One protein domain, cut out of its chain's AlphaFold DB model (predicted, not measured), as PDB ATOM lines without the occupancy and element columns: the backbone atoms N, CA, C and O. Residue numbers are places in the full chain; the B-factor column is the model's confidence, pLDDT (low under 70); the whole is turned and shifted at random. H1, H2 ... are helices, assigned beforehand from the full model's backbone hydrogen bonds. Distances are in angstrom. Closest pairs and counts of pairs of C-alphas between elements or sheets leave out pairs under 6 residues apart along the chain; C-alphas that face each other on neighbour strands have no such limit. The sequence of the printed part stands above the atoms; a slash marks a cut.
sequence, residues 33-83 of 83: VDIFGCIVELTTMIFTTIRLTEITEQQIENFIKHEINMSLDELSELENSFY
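What this domain is: This is residues 33 to 83 of the 83 residues of an uncharacterized protein of Staphylococcus succinus (UniProt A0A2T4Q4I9). One long helix, H1, forms a narrow V with the shorter helix H2, the two coming close near Ile 50 and Glu 57, where the chain folds back. The short helix H3 then packs on residues 36 to 43 of H1, its line slanting steeply over that of the long helix. The printed part has 51 residues with three named helices, in the order H1, H2, H3, and no named strand; the class is all helix. It is compact, with a radius of gyration of the C-alphas of 10.9 A, and the C-alphas span 32 by 22 by 15 A along their three main axes.

Where its parts are: Find C-alpha 33 at (-9.286, 6.346, 34.997), where H1 begins; this helix, residues 33 to 52, runs 28.4 A from its first to its last C-alpha and ends with C-alpha 52 at (-11.174, -6.306, 9.639). Along it z falls from 34.997 to 9.639. After a tight link of 4 residues you reach C-alpha 57 at (-15.012, 4.641, 8.790), the start of H2, residues 57 to 68, which is 16.2 A long. A tight link of 3 residues leads on to H3, residues 72 to 80, 12.2 A long, which ends with C-alpha 80 at (-3.540, 10.696, 23.348).

How they stand to each other: Begin with H1 and look across to H2: the two are close but not clearly touching, and their closest C-alphas, those of Ile 50 and Glu 57, are 5.9 A apart. They run opposite ways at a shallow tilt of 26 degrees. Next look at residues 36 to 43 of H1, the part of it that touches H3. There the closest C-alphas, those of Val 40 and Glu 79, are 6.1 A apart. H1 and H3 run opposite ways at a steep tilt of 50 degrees. H2 and H3 only just touch, with 3 pairs of C-alphas within 8 A; H2 touches H3 with residues 61 to 65 alone. Their closest C-alphas, those of Glu 61 and Leu 72, are 6.1 A apart, and their lines are about perpendicular, at 74 degrees. Read the backbones of H1, H2 and H3 and you will find every O i to N i+4 pair within hydrogen-bond range.

The domain as a whole: The two C-alphas farthest apart, those of Val 33 and Glu 54, are 32.2 A apart. From the first printed C-alpha, that of Val 33, to the last, that of Tyr 83, it is 13.2 A. The printed part has no cut, and neither link between helices is long. Tyr 83 is the chain's last residue. The B-factor column gives a mean pLDDT of the printed part of 91.5; look to residues 82 to 83 for the low-confidence ones, under 70.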
ATOM      1  N   VAL A  33     -10.082   7.429  35.602       77.62
ATOM      2  CA  VAL A  33      -9.286   6.346  34.997       77.62
ATOM      3  C   VAL A  33     -10.188   5.324  34.298       77.62
ATOM      4  O   VAL A  33      -9.809   4.774  33.261       77.62
ATOM      5  N   ASP A  34     -11.397   5.111  34.814       79.50
ATOM      6  CA  ASP A  34     -12.364   4.185  34.227       79.50
ATOM      7  C   ASP A  34     -12.892   4.703  32.876       79.50
ATOM      8  O   ASP A  34     -13.078   3.927  31.931       79.50
ATOM      9  N   ILE A  35     -13.048   6.026  32.731       86.19
ATOM     10  CA  ILE A  35     -13.429   6.667  31.462       86.19
ATOM     11  C   ILE A  35     -12.301   6.523  30.448       86.19
ATOM     12  O   ILE A  35     -12.554   6.188  29.290       86.19
ATOM     13  N   PHE A  36     -11.054   6.728  30.874       86.69
ATOM     14  CA  PHE A  36      -9.901   6.532  30.001       86.69
ATOM     15  C   PHE A  36      -9.840   5.097  29.464       86.69
ATOM     16  O   PHE A  36      -9.713   4.899  28.254       86.69
ATOM     17  N   GLY A  37     -10.016   4.098  30.335       90.12
ATOM     18  CA  GLY A  37     -10.104   2.696  29.921       90.12
ATOM     19  C   GLY A  37     -11.202   2.466  28.878       90.12
ATOM     20  O   GLY A  37     -10.963   1.817  27.858       90.12
ATOM     21  N   CYS A  38     -12.378   3.071  29.070       92.12
ATOM     22  CA  CYS A  38     -13.477   2.986  28.108       92.12
ATOM     23  C   CYS A  38     -13.141   3.617  26.751       92.12
ATOM     24  O   CYS A  38     -13.496   3.044  25.719       92.12
ATOM     25  N   ILE A  39     -12.453   4.763  26.740       92.31
ATOM     26  CA  ILE A  39     -12.035   5.449  25.510       92.31
ATOM     27  C   ILE A  39     -11.036   4.583  24.736       92.31
ATOM     28  O   ILE A  39     -11.278   4.313  23.562       92.31
ATOM     29  N   VAL A  40      -9.987   4.071  25.391       93.12
ATOM     30  CA  VAL A  40      -8.970   3.200  24.763       93.12
ATOM     31  C   VAL A  40      -9.598   1.934  24.175       93.12
ATOM     32  O   VAL A  40      -9.273   1.505  23.062       93.12
ATOM     33  N   GLU A  41     -10.512   1.298  24.911       95.19
ATOM     34  CA  GLU A  41     -11.200   0.114  24.404       95.19
ATOM     35  C   GLU A  41     -12.089   0.456  23.201       95.19
ATOM     36  O   GLU A  41     -12.084  -0.273  22.204       95.19
ATOM     37  N   LEU A  42     -12.832   1.567  23.262       95.88
ATOM     38  CA  LEU A  42     -13.695   2.013  22.172       95.88
ATOM     39  C   LEU A  42     -12.890   2.320  20.901       95.88
ATOM     40  O   LEU A  42     -13.242   1.817  19.830       95.88
ATOM     41  N   THR A  43     -11.804   3.090  20.999       95.06
ATOM     42  CA  THR A  43     -10.950   3.437  19.849       95.06
ATOM     43  C   THR A  43     -10.306   2.190  19.242       95.06
ATOM     44  O   THR A  43     -10.346   2.000  18.021       95.06
ATOM     45  N   THR A  44      -9.836   1.258  20.076       95.62
ATOM     46  CA  THR A  44      -9.306  -0.043  19.635       95.62
ATOM     47  C   THR A  44     -10.348  -0.846  18.855       95.62
ATOM     48  O   THR A  44     -10.053  -1.409  17.791       95.62
ATOM     49  N   MET A  45     -11.588  -0.902  19.351       96.31
ATOM     50  CA  MET A  45     -12.685  -1.611  18.690       96.31
ATOM     51  C   MET A  45     -13.075  -0.960  17.363       96.31
ATOM     52  O   MET A  45     -13.284  -1.677  16.378       96.31
ATOM     53  N   ILE A  46     -13.139   0.371  17.311       96.38
ATOM     54  CA  ILE A  46     -13.398   1.138  16.087       96.38
ATOM     55  C   ILE A  46     -12.342   0.801  15.035       96.38
ATOM     56  O   ILE A  46     -12.675   0.335  13.944       96.38
ATOM     57  N   PHE A  47     -11.065   0.946  15.381       94.75
ATOM     58  CA  PHE A  47      -9.962   0.726  14.454       94.75
ATOM     59  C   PHE A  47      -9.904  -0.715  13.939       94.75
ATOM     60  O   PHE A  47      -9.733  -0.963  12.742       94.75
ATOM     61  N   THR A  48     -10.102  -1.679  14.840       95.75
ATOM     62  CA  THR A  48     -10.152  -3.101  14.490       95.75
ATOM     63  C   THR A  48     -11.324  -3.391  13.553       95.75
ATOM     64  O   THR A  48     -11.162  -4.113  12.569       95.75
ATOM     65  N   THR A  49     -12.486  -2.784  13.800       95.69
ATOM     66  CA  THR A  49     -13.676  -2.942  12.953       95.69
ATOM     67  C   THR A  49     -13.441  -2.383  11.552       95.69
ATOM     68  O   THR A  49     -13.725  -3.079  10.576       95.69
ATOM     69  N   ILE A  50     -12.864  -1.183  11.436       95.00
ATOM     70  CA  ILE A  50     -12.541  -0.560  10.139       95.00
ATOM     71  C   ILE A  50     -11.564  -1.433   9.344       95.00
ATOM     72  O   ILE A  50     -11.702  -1.577   8.132       95.00
ATOM     73  N   ARG A  51     -10.575  -2.039  10.014       94.81
ATOM     74  CA  ARG A  51      -9.546  -2.850   9.346       94.81
ATOM     75  C   ARG A  51      -9.995  -4.253   8.961       94.81
ATOM     76  O   ARG A  51      -9.488  -4.789   7.978       94.81
ATOM     77  N   LEU A  52     -10.862  -4.875   9.757       95.12
ATOM     78  CA  LEU A  52     -11.174  -6.306   9.639       95.12
ATOM     79  C   LEU A  52     -12.579  -6.592   9.096       95.12
ATOM     80  O   LEU A  52     -12.929  -7.758   8.911       95.12
ATOM     81  N   THR A  53     -13.392  -5.565   8.845       93.88
ATOM     82  CA  THR A  53     -14.773  -5.718   8.363       93.88
ATOM     83  C   THR A  53     -15.052  -4.837   7.145       93.88
ATOM     84  O   THR A  53     -14.211  -4.060   6.710       93.88
ATOM     85  N   GLU A  54     -16.255  -4.956   6.580       92.81
ATOM     86  CA  GLU A  54     -16.706  -4.112   5.465       92.81
ATOM     87  C   GLU A  54     -17.387  -2.811   5.930       92.81
ATOM     88  O   GLU A  54     -17.928  -2.055   5.111       92.81
ATOM     89  N   ILE A  55     -17.439  -2.563   7.242       93.88
ATOM     90  CA  ILE A  55     -18.001  -1.342   7.820       93.88
ATOM     91  C   ILE A  55     -17.020  -0.204   7.550       93.88
ATOM     92  O   ILE A  55     -15.848  -0.287   7.906       93.88
ATOM     93  N   THR A  56     -17.495   0.862   6.907       94.81
ATOM     94  CA  THR A  56     -16.620   1.988   6.580       94.81
ATOM     95  C   THR A  56     -16.435   2.906   7.779       94.81
ATOM     96  O   THR A  56     -17.325   3.048   8.617       94.81
ATOM     97  N   GLU A  57     -15.304   3.602   7.806       95.69
ATOM     98  CA  GLU A  57     -15.012   4.641   8.790       95.69
ATOM     99  C   GLU A  57     -16.134   5.684   8.874       95.69
ATOM    100  O   GLU A  57     -16.631   5.956   9.957       95.69
ATOM    101  N   GLN A  58     -16.655   6.152   7.735       96.69
ATOM    102  CA  GLN A  58     -17.777   7.098   7.705       96.69
ATOM    103  C   GLN A  58     -19.054   6.555   8.375       96.69
ATOM    104  O   GLN A  58     -19.806   7.314   8.983       96.69
ATOM    105  N   GLN A  59     -19.334   5.249   8.264       96.44
ATOM    106  CA  GLN A  59     -20.481   4.640   8.950       96.44
ATOM    107  C   GLN A  59     -20.278   4.600  10.466       96.44
ATOM    108  O   GLN A  59     -21.254   4.715  11.208       96.44
ATOM    109  N   ILE A  60     -19.039   4.411  10.921       96.56
ATOM    110  CA  ILE A  60     -18.708   4.443  12.344       96.56
ATOM    111  C   ILE A  60     -18.741   5.881  12.856       96.56
ATOM    112  O   ILE A  60     -19.460   6.136  13.812       96.56
ATOM    113  N   GLU A  61     -18.081   6.819  12.176       96.94
ATOM    114  CA  GLU A  61     -18.067   8.253  12.501       96.94
ATOM    115  C   GLU A  61     -19.487   8.796  12.691       96.94
ATOM    116  O   GLU A  61     -19.812   9.359  13.732       96.94
ATOM    117  N   ASN A  62     -20.382   8.544  11.729       97.19
ATOM    118  CA  ASN A  62     -21.773   8.990  11.826       97.19
ATOM    119  C   ASN A  62     -22.506   8.399  13.039       97.19
ATOM    120  O   ASN A  62     -23.368   9.060  13.612       97.19
ATOM    121  N   PHE A  63     -22.205   7.152  13.404       96.81
ATOM    122  CA  PHE A  63     -22.827   6.490  14.545       96.81
ATOM    123  C   PHE A  63     -22.283   7.025  15.869       96.81
ATOM    124  O   PHE A  63     -23.066   7.453  16.706       96.81
ATOM    125  N   ILE A  64     -20.963   7.079  16.035       96.00
ATOM    126  CA  ILE A  64     -20.317   7.580  17.255       96.00
ATOM    127  C   ILE A  64     -20.716   9.036  17.510       96.00
ATOM    128  O   ILE A  64     -21.198   9.369  18.593       96.00
ATOM    129  N   LYS A  65     -20.654   9.879  16.476       95.06
ATOM    130  CA  LYS A  65     -21.082  11.276  16.564       95.06
ATOM    131  C   LYS A  65     -22.555  11.425  16.922       95.06
ATOM    132  O   LYS A  65     -22.919  12.368  17.615       95.06
ATOM    133  N   HIS A  66     -23.413  10.511  16.476       95.06
ATOM    134  CA  HIS A  66     -24.817  10.516  16.876       95.06
ATOM    135  C   HIS A  66     -25.010  10.109  18.343       95.06
ATOM    136  O   HIS A  66     -25.828  10.711  19.037       95.06
ATOM    137  N   GLU A  67     -24.269   9.108  18.816       94.62
ATOM    138  CA  GLU A  67     -24.464   8.535  20.150       94.62
ATOM    139  C   GLU A  67     -23.899   9.408  21.273       94.62
ATOM    140  O   GLU A  67     -24.584   9.606  22.284       94.62
ATOM    141  N   ILE A  68     -22.689   9.946  21.085       92.44
ATOM    142  CA  ILE A  68     -21.929  10.664  22.125       92.44
ATOM    143  C   ILE A  68     -21.549  12.101  21.738       92.44
ATOM    144  O   ILE A  68     -20.890  12.783  22.513       92.44
ATOM    145  N   ASN A  69     -21.976  12.585  20.564       92.44
ATOM    146  CA  ASN A  69     -21.670  13.936  20.073       92.44
ATOM    147  C   ASN A  69     -20.159  14.244  19.993       92.44
ATOM    148  O   ASN A  69     -19.751  15.380  20.214       92.44
ATOM    149  N   MET A  70     -19.356  13.232  19.649       91.25
ATOM    150  CA  MET A  70     -17.909  13.342  19.429       91.25
ATOM    151  C   MET A  70     -17.502  12.721  18.092       91.25
ATOM    152  O   MET A  70     -18.113  11.745  17.649       91.25
ATOM    153  N   SER A  71     -16.475  13.273  17.457       94.44
ATOM    154  CA  SER A  71     -15.803  12.668  16.305       94.44
ATOM    155  C   SER A  71     -14.787  11.600  16.728       94.44
ATOM    156  O   SER A  71     -14.346  11.542  17.880       94.44
ATOM    157  N   LEU A  72     -14.374  10.759  15.778       94.56
ATOM    158  CA  LEU A  72     -13.239   9.845  15.953       94.56
ATOM    159  C   LEU A  72     -11.928  10.582  16.267       94.56
ATOM    160  O   LEU A  72     -11.111  10.059  17.027       94.56
ATOM    161  N   ASP A  73     -11.741  11.786  15.722       93.00
ATOM    162  CA  ASP A  73     -10.570  12.618  16.009       93.00
ATOM    163  C   ASP A  73     -10.583  13.092  17.469       93.00
ATOM    164  O   ASP A  73      -9.580  12.946  18.159       93.00
ATOM    165  N   GLU A  74     -11.730  13.559  17.978       91.38
ATOM    166  CA  GLU A  74     -11.885  13.981  19.379       91.38
ATOM    167  C   GLU A  74     -11.634  12.812  20.344       91.38
ATOM    168  O   GLU A  74     -10.914  12.966  21.329       91.38
ATOM    169  N   LEU A  75     -12.147  11.613  20.040       90.94
ATOM    170  CA  LEU A  75     -11.840  10.404  20.819       90.94
ATOM    171  C   LEU A  75     -10.344  10.062  20.803       90.94
ATOM    172  O   LEU A  75      -9.795   9.662  21.828       90.94
ATOM    173  N   SER A  76      -9.684  10.229  19.658       90.12
ATOM    174  CA  SER A  76      -8.248   9.969  19.525       90.12
ATOM    175  C   SER A  76      -7.419  11.013  20.278       90.12
ATOM    176  O   SER A  76      -6.408  10.676  20.888       90.12
ATOM    177  N   GLU A  77      -7.820  12.283  20.265       89.31
ATOM    178  CA  GLU A  77      -7.184  13.340  21.059       89.31
ATOM    179  C   GLU A  77      -7.328  13.070  22.557       89.31
ATOM    180  O   GLU A  77      -6.348  13.190  23.296       89.31
ATOM    181  N   LEU A  78      -8.513  12.629  22.995       86.69
ATOM    182  CA  LEU A  78      -8.738  12.207  24.374       86.69
ATOM    183  C   LEU A  78      -7.836  11.032  24.750       86.69
ATOM    184  O   LEU A  78      -7.165  11.122  25.770       86.69
ATOM    185  N   GLU A  79      -7.744   9.985  23.926       86.50
ATOM    186  CA  GLU A  79      -6.825   8.860  24.159       86.50
ATOM    187  C   GLU A  79      -5.363   9.327  24.281       86.50
ATOM    188  O   GLU A  79      -4.651   8.933  25.205       86.50
ATOM    189  N   ASN A  80      -4.920  10.208  23.381       84.69
ATOM    190  CA  ASN A  80      -3.540  10.696  23.348       84.69
ATOM    191  C   ASN A  80      -3.198  11.658  24.494       84.69
ATOM    192  O   ASN A  80      -2.023  11.809  24.810       84.69
ATOM    193  N   SER A  81      -4.184  12.296  25.128       80.62
ATOM    194  CA  SER A  81      -3.949  13.234  26.236       80.62
ATOM    195  C   SER A  81      -3.361  12.585  27.501       80.62
ATOM    196  O   SER A  81      -2.905  13.293  28.399       80.62
ATOM    197  N   PHE A  82      -3.329  11.249  27.560       68.31
ATOM    198  CA  PHE A  82      -2.818  10.470  28.692       68.31
ATOM    199  C   PHE A  82      -1.384   9.939  28.507       68.31
ATOM    200  O   PHE A  82      -0.850   9.334  29.441       68.31
ATOM    201  N   TYR A  83      -0.763  10.149  27.339       63.16
ATOM    202  CA  TYR A  83       0.617   9.741  27.021       63.16
ATOM    203  C   TYR A  83       1.586  10.928  27.026       63.16
ATOM    204  O   TYR A  83       2.727  10.737  27.512       63.16
TER     205      TYR A  83